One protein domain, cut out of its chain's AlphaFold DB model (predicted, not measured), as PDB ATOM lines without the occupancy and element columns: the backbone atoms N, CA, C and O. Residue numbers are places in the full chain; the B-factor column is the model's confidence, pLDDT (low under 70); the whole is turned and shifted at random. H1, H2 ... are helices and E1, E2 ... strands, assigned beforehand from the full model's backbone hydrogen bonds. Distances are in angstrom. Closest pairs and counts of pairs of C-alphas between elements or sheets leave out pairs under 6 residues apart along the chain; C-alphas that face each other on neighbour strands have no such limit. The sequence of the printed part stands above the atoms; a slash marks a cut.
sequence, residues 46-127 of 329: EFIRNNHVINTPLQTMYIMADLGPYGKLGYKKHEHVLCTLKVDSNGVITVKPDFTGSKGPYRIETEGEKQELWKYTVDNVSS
ATOM      1  N   GLU A  46     165.648 116.595 103.807       68.88
ATOM      2  CA  GLU A  46     164.386 117.109 104.349       68.88
ATOM      3  C   GLU A  46     163.371 115.989 104.593       68.88
ATOM      4  O   GLU A  46     162.686 115.986 105.614       68.88
ATOM      5  N   PHE A  47     163.300 115.008 103.691       63.47
ATOM      6  CA  PHE A  47     162.445 113.832 103.837       63.47
ATOM      7  C   PHE A  47     162.891 112.954 105.011       63.47
ATOM      8  O   PHE A  47     162.051 112.512 105.793       63.47
ATOM      9  N   ILE A  48     164.202 112.770 105.198       64.75
ATOM     10  CA  ILE A  48     164.775 112.058 106.349       64.75
ATOM     11  C   ILE A  48     164.401 112.778 107.651       64.75
ATOM     12  O   ILE A  48     163.879 112.153 108.571       64.75
ATOM     13  N   ARG A  49     164.582 114.105 107.719       61.84
ATOM     14  CA  ARG A  49     164.229 114.894 108.913       61.84
ATOM     15  C   ARG A  49     162.734 114.876 109.230       61.84
ATOM     16  O   ARG A  49     162.373 114.794 110.401       61.84
ATOM     17  N   ASN A  50     161.873 114.923 108.215       60.88
ATOM     18  CA  ASN A  50     160.425 115.008 108.404       60.88
ATOM     19  C   ASN A  50     159.755 113.648 108.658       60.88
ATOM     20  O   ASN A  50     158.745 113.605 109.357       60.88
ATOM     21  N   ASN A  51     160.309 112.532 108.170       57.28
ATOM     22  CA  ASN A  51     159.730 111.197 108.393       57.28
ATOM     23  C   ASN A  51     159.822 110.706 109.843       57.28
ATOM     24  O   ASN A  51     159.081 109.807 110.236       57.28
ATOM     25  N   HIS A  52     160.698 111.295 110.657       54.56
ATOM     26  CA  HIS A  52     160.736 111.024 112.096       54.56
ATOM     27  C   HIS A  52     159.701 111.834 112.887       54.56
ATOM     28  O   HIS A  52     159.513 111.595 114.081       54.56
ATOM     29  N   VAL A  53     159.015 112.785 112.245       53.97
ATOM     30  CA  VAL A  53     158.072 113.678 112.910       53.97
ATOM     31  C   VAL A  53     156.668 113.125 112.731       53.97
ATOM     32  O   VAL A  53     156.056 113.227 111.670       53.97
ATOM     33  N   ILE A  54     156.130 112.550 113.808       55.97
ATOM     34  CA  ILE A  54     154.689 112.337 113.924       55.97
ATOM     35  C   ILE A  54     154.055 113.720 113.784       55.97
ATOM     36  O   ILE A  54     154.258 114.589 114.633       55.97
ATOM     37  N   ASN A  55     153.352 113.947 112.677       55.75
ATOM     38  CA  ASN A  55     152.747 115.234 112.352       55.75
ATOM     39  C   ASN A  55     151.447 115.402 113.153       55.75
ATOM     40  O   ASN A  55     150.354 115.479 112.595       55.75
ATOM     41  N   THR A  56     151.550 115.348 114.482       63.75
ATOM     42  CA  THR A  56     150.437 115.698 115.357       63.75
ATOM     43  C   THR A  56     150.293 117.218 115.302       63.75
ATOM     44  O   THR A  56     151.295 117.924 115.455       63.75
ATOM     45  N   PRO A  57     149.097 117.756 115.008       67.25
ATOM     46  CA  PRO A  57     148.897 119.196 114.937       67.25
ATOM     47  C   PRO A  57     149.165 119.822 116.311       67.25
ATOM     48  O   PRO A  57     148.373 119.678 117.238       67.25
ATOM     49  N   LEU A  58     150.297 120.516 116.424       77.25
ATOM     50  CA  LEU A  58     150.763 121.144 117.657       77.25
ATOM     51  C   LEU A  58     150.569 122.656 117.567       77.25
ATOM     52  O   LEU A  58     151.079 123.304 116.650       77.25
ATOM     53  N   GLN A  59     149.896 123.243 118.555       84.12
ATOM     54  CA  GLN A  59     149.942 124.688 118.761       84.12
ATOM     55  C   GLN A  59     151.155 125.017 119.624       84.12
ATOM     56  O   GLN A  59     151.314 124.476 120.715       84.12
ATOM     57  N   THR A  60     152.036 125.883 119.123       88.25
ATOM     58  CA  THR A  60     153.251 126.286 119.841       88.25
ATOM     59  C   THR A  60     153.129 127.734 120.292       88.25
ATOM     60  O   THR A  60     152.881 128.619 119.476       88.25
ATOM     61  N   MET A  61     153.337 127.972 121.582       92.38
ATOM     62  CA  MET A  61     153.443 129.289 122.191       92.38
ATOM     63  C   MET A  61     154.869 129.493 122.706       92.38
ATOM     64  O   MET A  61     155.459 128.594 123.306       92.38
ATOM     65  N   TYR A  62     155.410 130.690 122.491       91.69
ATOM     66  CA  TYR A  62     156.727 131.086 122.980       91.69
ATOM     67  C   TYR A  62     156.577 132.159 124.055       91.69
ATOM     68  O   TYR A  62     155.929 133.181 123.837       91.69
ATOM     69  N   ILE A  63     157.187 131.922 125.212       91.19
ATOM     70  CA  ILE A  63     157.374 132.912 126.268       91.19
ATOM     71  C   ILE A  63     158.761 133.510 126.054       91.19
ATOM     72  O   ILE A  63     159.771 132.811 126.155       91.19
ATOM     73  N   MET A  64     158.788 134.798 125.733       90.50
ATOM     74  CA  MET A  64     159.989 135.539 125.363       90.50
ATOM     75  C   MET A  64     160.282 136.618 126.402       90.50
ATOM     76  O   MET A  64     159.356 137.167 126.999       90.50
ATOM     77  N   ALA A  65     161.551 136.971 126.560       88.44
ATOM     78  CA  ALA A  65     161.962 138.189 127.245       88.44
ATOM     79  C   ALA A  65     162.885 139.013 126.352       88.44
ATOM     80  O   ALA A  65     163.706 138.463 125.618       88.44
ATOM     81  N   ASP A  66     162.740 140.331 126.437       87.25
ATOM     82  CA  ASP A  66     163.678 141.275 125.846       87.25
ATOM     83  C   ASP A  66     164.763 141.598 126.878       87.25
ATOM     84  O   ASP A  66     164.479 142.178 127.929       87.25
ATOM     85  N   LEU A  67     165.993 141.172 126.592       84.31
ATOM     86  CA  LEU A  67     167.170 141.364 127.443       84.31
ATOM     87  C   LEU A  67     168.053 142.524 126.939       84.31
ATOM     88  O   LEU A  67     169.267 142.528 127.148       84.31
ATOM     89  N   GLY A  68     167.466 143.490 126.227       78.56
ATOM     90  CA  GLY A  68     168.171 144.642 125.675       78.56
ATOM     91  C   GLY A  68     168.625 145.651 126.741       78.56
ATOM     92  O   GLY A  68     167.950 145.844 127.755       78.56
ATOM     93  N   PRO A  69     169.753 146.358 126.521       76.69
ATOM     94  CA  PRO A  69     170.227 147.381 127.447       76.69
ATOM     95  C   PRO A  69     169.258 148.571 127.514       76.69
ATOM     96  O   PRO A  69     168.510 148.855 126.571       76.69
ATOM     97  N   TYR A  70     169.307 149.313 128.625       69.25
ATOM     98  CA  TYR A  70     168.414 150.448 128.883       69.25
ATOM     99  C   TYR A  70     168.428 151.453 127.713       69.25
ATOM    100  O   TYR A  70     169.479 151.965 127.330       69.25
ATOM    101  N   GLY A  71     167.255 151.718 127.123       71.75
ATOM    102  CA  GLY A  71     167.099 152.598 125.953       71.75
ATOM    103  C   GLY A  71     167.152 151.906 124.581       71.75
ATOM    104  O   GLY A  71     166.948 152.576 123.571       71.75
ATOM    105  N   LYS A  72     167.376 150.584 124.522       70.44
ATOM    106  CA  LYS A  72     167.306 149.759 123.297       70.44
ATOM    107  C   LYS A  72     166.314 148.591 123.432       70.44
ATOM    108  O   LYS A  72     166.586 147.491 122.962       70.44
ATOM    109  N   LEU A  73     165.172 148.832 124.072       73.50
ATOM    110  CA  LEU A  73     164.071 147.864 124.149       73.50
ATOM    111  C   LEU A  73     163.331 147.792 122.801       73.50
ATOM    112  O   LEU A  73     163.182 148.805 122.117       73.50
ATOM    113  N   GLY A  74     162.855 146.606 122.428       74.44
ATOM    114  CA  GLY A  74     162.036 146.348 121.242       74.44
ATOM    115  C   GLY A  74     162.806 145.944 119.981       74.44
ATOM    116  O   GLY A  74     162.220 145.888 118.899       74.44
ATOM    117  N   TYR A  75     164.111 145.665 120.076       79.19
ATOM    118  CA  TYR A  75     164.872 145.118 118.950       79.19
ATOM    119  C   TYR A  75     164.863 143.588 118.981       79.19
ATOM    120  O   TYR A  75     165.321 142.989 119.947       79.19
ATOM    121  N   LYS A  76     164.508 142.954 117.853       80.00
ATOM    122  CA  LYS A  76     164.522 141.484 117.674       80.00
ATOM    123  C   LYS A  76     165.821 140.789 118.092       80.00
ATOM    124  O   LYS A  76     165.815 139.611 118.413       80.00
ATOM    125  N   LYS A  77     166.948 141.505 118.055       79.12
ATOM    126  CA  LYS A  77     168.269 140.982 118.438       79.12
ATOM    127  C   LYS A  77     168.390 140.687 119.935       79.12
ATOM    128  O   LYS A  77     169.303 139.978 120.329       79.12
ATOM    129  N   HIS A  78     167.511 141.272 120.739       79.12
ATOM    130  CA  HIS A  78     167.499 141.151 122.191       79.12
ATOM    131  C   HIS A  78     166.321 140.301 122.695       79.12
ATOM    132  O   HIS A  78     166.190 140.091 123.898       79.12
ATOM    133  N   GLU A  79     165.491 139.772 121.788       86.25
ATOM    134  CA  GLU A  79     164.399 138.855 122.112       86.25
ATOM    135  C   GLU A  79     164.943 137.433 122.295       86.25
ATOM    136  O   GLU A  79     165.405 136.797 121.348       86.25
ATOM    137  N   HIS A  80     164.847 136.909 123.513       84.81
ATOM    138  CA  HIS A  80     165.265 135.552 123.848       84.81
ATOM    139  C   HIS A  80     164.069 134.692 124.261       84.81
ATOM    140  O   HIS A  80     163.223 135.115 125.052       84.81
ATOM    141  N   VAL A  81     164.011 133.462 123.739       88.81
ATOM    142  CA  VAL A  81     163.019 132.459 124.150       88.81
ATOM    143  C   VAL A  81     163.385 131.954 125.540       88.81
ATOM    144  O   VAL A  81     164.443 131.355 125.722       88.81
ATOM    145  N   LEU A  82     162.501 132.168 126.511       88.75
ATOM    146  CA  LEU A  82     162.643 131.620 127.859       88.75
ATOM    147  C   LEU A  82     162.003 130.238 127.966       88.75
ATOM    148  O   LEU A  82     162.554 129.332 128.580       88.75
ATOM    149  N   CYS A  83     160.818 130.074 127.380       90.06
ATOM    150  CA  CYS A  83     160.059 128.837 127.469       90.06
ATOM    151  C   CYS A  83     159.200 128.640 126.216       90.06
ATOM    152  O   CYS A  83     158.661 129.585 125.647       90.06
ATOM    153  N   THR A  84     159.087 127.397 125.771       91.62
ATOM    154  CA  THR A  84     158.254 126.955 124.659       91.62
ATOM    155  C   THR A  84     157.199 126.007 125.203       91.62
ATOM    156  O   THR A  84     157.529 124.967 125.771       91.62
ATOM    157  N   LEU A  85     155.935 126.352 124.993       90.44
ATOM    158  CA  LEU A  85     154.782 125.534 125.339       90.44
ATOM    159  C   LEU A  85     154.212 124.950 124.051       90.44
ATOM    160  O   LEU A  85     153.888 125.688 123.122       90.44
ATOM    161  N   LYS A  86     154.093 123.629 123.977       88.88
ATOM    162  CA  LYS A  86     153.474 122.927 122.851       88.88
ATOM    163  C   LYS A  86     152.244 122.192 123.337       88.88
ATOM    164  O   LYS A  86     152.359 121.348 124.216       88.88
ATOM    165  N   VAL A  87     151.094 122.500 122.756       86.44
ATOM    166  CA  VAL A  87     149.826 121.842 123.071       86.44
ATOM    167  C   VAL A  87     149.450 120.940 121.910       86.44
ATOM    168  O   VAL A  87     149.352 121.396 120.769       86.44
ATOM    169  N   ASP A  88     149.272 119.660 122.211       79.81
ATOM    170  CA  ASP A  88     148.797 118.665 121.256       79.81
ATOM    171  C   ASP A  88     147.260 118.665 121.160       79.81
ATOM    172  O   ASP A  88     146.567 119.058 122.102       79.81
ATOM    173  N   SER A  89     146.696 118.152 120.062       75.19
ATOM    174  CA  SER A  89     145.243 117.982 119.894       75.19
ATOM    175  C   SER A  89     144.598 117.106 120.974       75.19
ATOM    176  O   SER A  89     143.395 117.188 121.205       75.19
ATOM    177  N   ASN A  90     145.396 116.273 121.646       73.81
ATOM    178  CA  ASN A  90     144.956 115.424 122.752       73.81
ATOM    179  C   ASN A  90     144.903 116.159 124.107       73.81
ATOM    180  O   ASN A  90     144.533 115.551 125.111       73.81
ATOM    181  N   GLY A  91     145.267 117.448 124.144       75.50
ATOM    182  CA  GLY A  91     145.291 118.274 125.355       75.50
ATOM    183  C   GLY A  91     146.559 118.128 126.200       75.50
ATOM    184  O   GLY A  91     146.625 118.698 127.282       75.50
ATOM    185  N   VAL A  92     147.566 117.390 125.720       81.44
ATOM    186  CA  VAL A  92     148.862 117.249 126.403       81.44
ATOM    187  C   VAL A  92     149.707 118.492 126.148       81.44
ATOM    188  O   VAL A  92     149.890 118.903 124.999       81.44
ATOM    189  N   ILE A  93     150.242 119.076 127.221       85.25
ATOM    190  CA  ILE A  93     151.098 120.262 127.172       85.25
ATOM    191  C   ILE A  93     152.544 119.833 127.416       85.25
ATOM    192  O   ILE A  93     152.888 119.328 128.477       85.25
ATOM    193  N   THR A  94     153.408 120.050 126.430       86.00
ATOM    194  CA  THR A  94     154.854 119.846 126.552       86.00
ATOM    195  C   THR A  94     155.544 121.186 126.762       86.00
ATOM    196  O   THR A  94     155.362 122.111 125.970       86.00
ATOM    197  N   VAL A  95     156.371 121.280 127.799       88.75
ATOM    198  CA  VAL A  95     157.111 122.492 128.168       88.75
ATOM    199  C   VAL A  95     158.600 122.280 127.894       88.75
ATOM    200  O   VAL A  95     159.141 121.224 128.208       88.75
ATOM    201  N   LYS A  96     159.263 123.260 127.272       89.31
ATOM    202  CA  LYS A  96     160.723 123.280 127.084       89.31
ATOM    203  C   LYS A  96     161.294 124.660 127.423       89.31
ATOM    204  O   LYS A  96     160.845 125.625 126.813       89.31
ATOM    205  N   PRO A  97     162.335 124.779 128.259       86.75
ATOM    206  CA  PRO A  97     163.018 123.703 128.984       86.75
ATOM    207  C   PRO A  97     162.141 123.106 130.102       86.75
ATOM    208  O   PRO A  97     161.050 123.608 130.355       86.75
ATOM    209  N   ASP A  98     162.595 122.011 130.722       86.00
ATOM    210  CA  ASP A  98     161.899 121.389 131.860       86.00
ATOM    211  C   ASP A  98     161.667 122.392 133.010       86.00
ATOM    212  O   ASP A  98     162.301 123.444 133.094       86.00
ATOM    213  N   PHE A  99     160.789 122.048 133.952       87.94
ATOM    214  CA  PHE A  99     160.668 122.825 135.183       87.94
ATOM    215  C   PHE A  99     161.953 122.729 136.013       87.94
ATOM    216  O   PHE A  99     162.553 121.657 136.145       87.94
ATOM    217  N   THR A 100     162.378 123.862 136.569       83.38
ATOM    218  CA  THR A 100     163.644 124.002 137.288       83.38
ATOM    219  C   THR A 100     163.664 123.104 138.522       83.38
ATOM    220  O   THR A 100     164.589 122.308 138.667       83.38
ATOM    221  N   GLY A 101     162.621 123.125 139.359       80.56
ATOM    222  CA  GLY A 101     162.514 122.220 140.509       80.56
ATOM    223  C   GLY A 101     163.769 122.268 141.395       80.56
ATOM    224  O   GLY A 101     164.119 123.320 141.920       80.56
ATOM    225  N   SER A 102     164.471 121.137 141.545       72.38
ATOM    226  CA  SER A 102     165.761 121.050 142.259       72.38
ATOM    227  C   SER A 102     166.999 121.298 141.383       72.38
ATOM    228  O   SER A 102     168.119 121.348 141.899       72.38
ATOM    229  N   LYS A 103     166.832 121.434 140.063       73.94
ATOM    230  CA  LYS A 103     167.912 121.782 139.132       73.94
ATOM    231  C   LYS A 103     168.257 123.269 139.308       73.94
ATOM    232  O   LYS A 103     167.423 124.078 139.693       73.94
ATOM    233  N   GLY A 104     169.512 123.647 139.062       80.81
ATOM    234  CA  GLY A 104     169.933 125.054 139.134       80.81
ATOM    235  C   GLY A 104     169.245 125.938 138.076       80.81
ATOM    236  O   GLY A 104     168.721 125.411 137.094       80.81
ATOM    237  N   PRO A 105     169.273 127.276 138.231       87.38
ATOM    238  CA  PRO A 105     168.612 128.198 137.308       87.38
ATOM    239  C   PRO A 105     169.200 128.117 135.894       87.38
ATOM    240  O   PRO A 105     170.420 127.985 135.723       87.38
ATOM    241  N   TYR A 106     168.333 128.264 134.892       87.06
ATOM    242  CA  TYR A 106     168.718 128.361 133.488       87.06
ATOM    243  C   TYR A 106     169.507 129.641 133.237       87.06
ATOM    244  O   TYR A 106     169.266 130.661 133.882       87.06
ATOM    245  N   ARG A 107     170.472 129.580 132.315       87.75
ATOM    246  CA  ARG A 107     171.396 130.679 132.019       87.75
ATOM    247  C   ARG A 107     171.246 131.125 130.573       87.75
ATOM    248  O   ARG A 107     171.192 130.279 129.686       87.75
ATOM    249  N   ILE A 108     171.202 132.435 130.359       84.19
ATOM    250  CA  ILE A 108     171.253 133.063 129.037       84.19
ATOM    251  C   ILE A 108     172.447 134.010 129.038       84.19
ATOM    252  O   ILE A 108     172.557 134.873 129.909       84.19
ATOM    253  N   GLU A 109     173.346 133.822 128.080       82.31
ATOM    254  CA  GLU A 109     174.503 134.683 127.855       82.31
ATOM    255  C   GLU A 109     174.201 135.591 126.661       82.31
ATOM    256  O   GLU A 109     173.835 135.104 125.589       82.31
ATOM    257  N   THR A 110     174.306 136.907 126.848       75.62
ATOM    258  CA  THR A 110     174.134 137.876 125.758       75.62
ATOM    259  C   THR A 110     175.471 138.154 125.068       75.62
ATOM    260  O   THR A 110     176.497 138.389 125.711       75.62
ATOM    261  N   GLU A 111     175.471 138.146 123.734       65.50
ATOM    262  CA  GLU A 111     176.636 138.522 122.926       65.50
ATOM    263  C   GLU A 111     176.719 140.058 122.816       65.50
ATOM    264  O   GLU A 111     176.018 140.686 122.022       65.50
ATOM    265  N   GLY A 112     177.564 140.687 123.642       63.31
ATOM    266  CA  GLY A 112     177.811 142.135 123.644       63.31
ATOM    267  C   GLY A 112     179.186 142.513 124.214       63.31
ATOM    268  O   GLY A 112     179.930 141.650 124.672       63.31
ATOM    269  N   GLU A 113     179.535 143.810 124.212       57.75
ATOM    270  CA  GLU A 113     180.820 144.330 124.744       57.75
ATOM    271  C   GLU A 113     181.034 144.027 126.242       57.75
ATOM    272  O   GLU A 113     182.164 144.029 126.730       57.75
ATOM    273  N   LYS A 114     179.950 143.747 126.973       61.03
ATOM    274  CA  LYS A 114     179.960 143.173 128.320       61.03
ATOM    275  C   LYS A 114     179.133 141.892 128.291       61.03
ATOM    276  O   LYS A 114     177.964 141.945 127.922       61.03
ATOM    277  N   GLN A 115     179.729 140.766 128.686       65.44
ATOM    278  CA  GLN A 115     178.992 139.520 128.908       65.44
ATOM    279  C   GLN A 115     178.048 139.709 130.098       65.44
ATOM    280  O   GLN A 115     178.489 139.752 131.250       65.44
ATOM    281  N   GLU A 116     176.752 139.835 129.826       76.62
ATOM    282  CA  GLU A 116     175.721 139.833 130.860       76.62
ATOM    283  C   GLU A 116     175.128 138.423 130.958       76.62
ATOM    284  O   GLU A 116     174.630 137.858 129.982       76.62
ATOM    285  N   LEU A 117     175.223 137.832 132.152       83.69
ATOM    286  CA  LEU A 117     174.688 136.505 132.442       83.69
ATOM    287  C   LEU A 117     173.321 136.646 133.112       83.69
ATOM    288  O   LEU A 117     173.230 137.016 134.286       83.69
ATOM    289  N   TRP A 118     172.270 136.271 132.395       84.75
ATOM    290  CA  TRP A 118     170.910 136.233 132.917       84.75
ATOM    291  C   TRP A 118     170.591 134.854 133.475       84.75
ATOM    292  O   TRP A 118     170.954 133.832 132.894       84.75
ATOM    293  N   LYS A 119     169.904 134.822 134.618       88.69
ATOM    294  CA  LYS A 119     169.437 133.591 135.256       88.69
ATOM    295  C   LYS A 119     167.926 133.631 135.400       88.69
ATOM    296  O   LYS A 119     167.404 134.612 135.922       88.69
ATOM    297  N   TYR A 120     167.247 132.572 134.978       89.88
ATOM    298  CA  TYR A 120     165.800 132.440 135.132       89.88
ATOM    299  C   TYR A 120     165.420 131.043 135.628       89.88
ATOM    300  O   TYR A 120     166.164 130.076 135.451       89.88
ATOM    301  N   THR A 121     164.263 130.954 136.275       89.81
ATOM    302  CA  THR A 121     163.652 129.700 136.725       89.81
ATOM    303  C   THR A 121     162.283 129.549 136.078       89.81
ATOM    304  O   THR A 121     161.623 130.537 135.751       89.81
ATOM    305  N   VAL A 122     161.879 128.306 135.847       89.31
ATOM    306  CA  VAL A 122     160.566 127.954 135.304       89.31
ATOM    307  C   VAL A 122     159.940 126.979 136.281       89.31
ATOM    308  O   VAL A 122     160.387 125.840 136.382       89.31
ATOM    309  N   ASP A 123     158.918 127.426 137.001       86.31
ATOM    310  CA  ASP A 123     158.252 126.622 138.024       86.31
ATOM    311  C   ASP A 123     156.812 126.326 137.615       86.31
ATOM    312  O   ASP A 123     156.099 127.194 137.104       86.31
ATOM    313  N   ASN A 124     156.388 125.080 137.829       85.62
ATOM    314  CA  ASN A 124     155.003 124.693 137.621       85.62
ATOM    315  C   ASN A 124     154.176 125.063 138.859       85.62
ATOM    316  O   ASN A 124     154.445 124.571 139.952       85.62
ATOM    317  N   VAL A 125     153.164 125.910 138.670       85.44
ATOM    318  CA  VAL A 125     152.243 126.361 139.729       85.44
ATOM    319  C   VAL A 125     150.866 125.689 139.600       85.44
ATOM    320  O   VAL A 125     149.926 126.047 140.307       85.44
ATOM    321  N   SER A 126     150.707 124.725 138.686       81.69
ATOM    322  CA  SER A 126     149.467 123.957 138.571       81.69
ATOM    323  C   SER A 126     149.227 123.108 139.820       81.69
ATOM    324  O   SER A 126     150.159 122.719 140.527       81.69
ATOM    325  N   SER A 127     147.964 122.765 140.076       81.25
ATOM    326  CA  SER A 127     147.642 121.698 141.025       81.25
ATOM    327  C   SER A 127     148.331 120.395 140.612       81.25
ATOM    328  O   SER A 127     148.555 120.159 139.422       81.25
TER     329      SER A 127
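This is residues 46 to 127 of the 329 residues of the protein "Uncharacterized protein FLJ20345" of Bos taurus (UniProt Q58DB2). A long three-strand sheet, E1 - E2 - E3, antiparallel, has a small second hairpin, E4 and E5, by the bend in E2; residues 46 to 55, with H1, stick out. The printed part has 82 residues, one named helix and five strands, H1 E1 E2 E3 E4 E5, mostly strand, with under half in named elements. It is loose, radius of gyration of the C-alphas 16.4 A, spanning 43 by 38 by 21 A.

Find C-alpha 58 at (150.763, 121.144, 117.657); E1 runs 25.3 A to residue 66. E2, residues 79 to 88, measures 25.5 A and bends by 61 degrees at residue 82. E3 is residues 93 to 96, E4 106 to 109, H1 46 to 51; E5, 117 to 120, ends at (165.800, 132.440, 135.132).

E1 E2 E3 form a meander, successive antiparallel neighbours in hairpins; within hydrogen-bond range find N 61 and O 85, 2.8 A, and N 86 and O 94, 2.8 A. Across hairpin E4 and E5, N 108 and O 118 are 2.9 A apart. The closest C-alphas of E2 and E5 are Leu 82 and Tyr 120, 8.0 A. H1, its O i to N i+4 pairs within range, is not on the three-strand sheet.

The farthest C-alphas, Asn 90 and Glu 113, are 46.1 A apart. The printed part has no cut; the E1 to E2 link is long. Residues 46 to 57, 70 and 111 to 115 have pLDDT under 70.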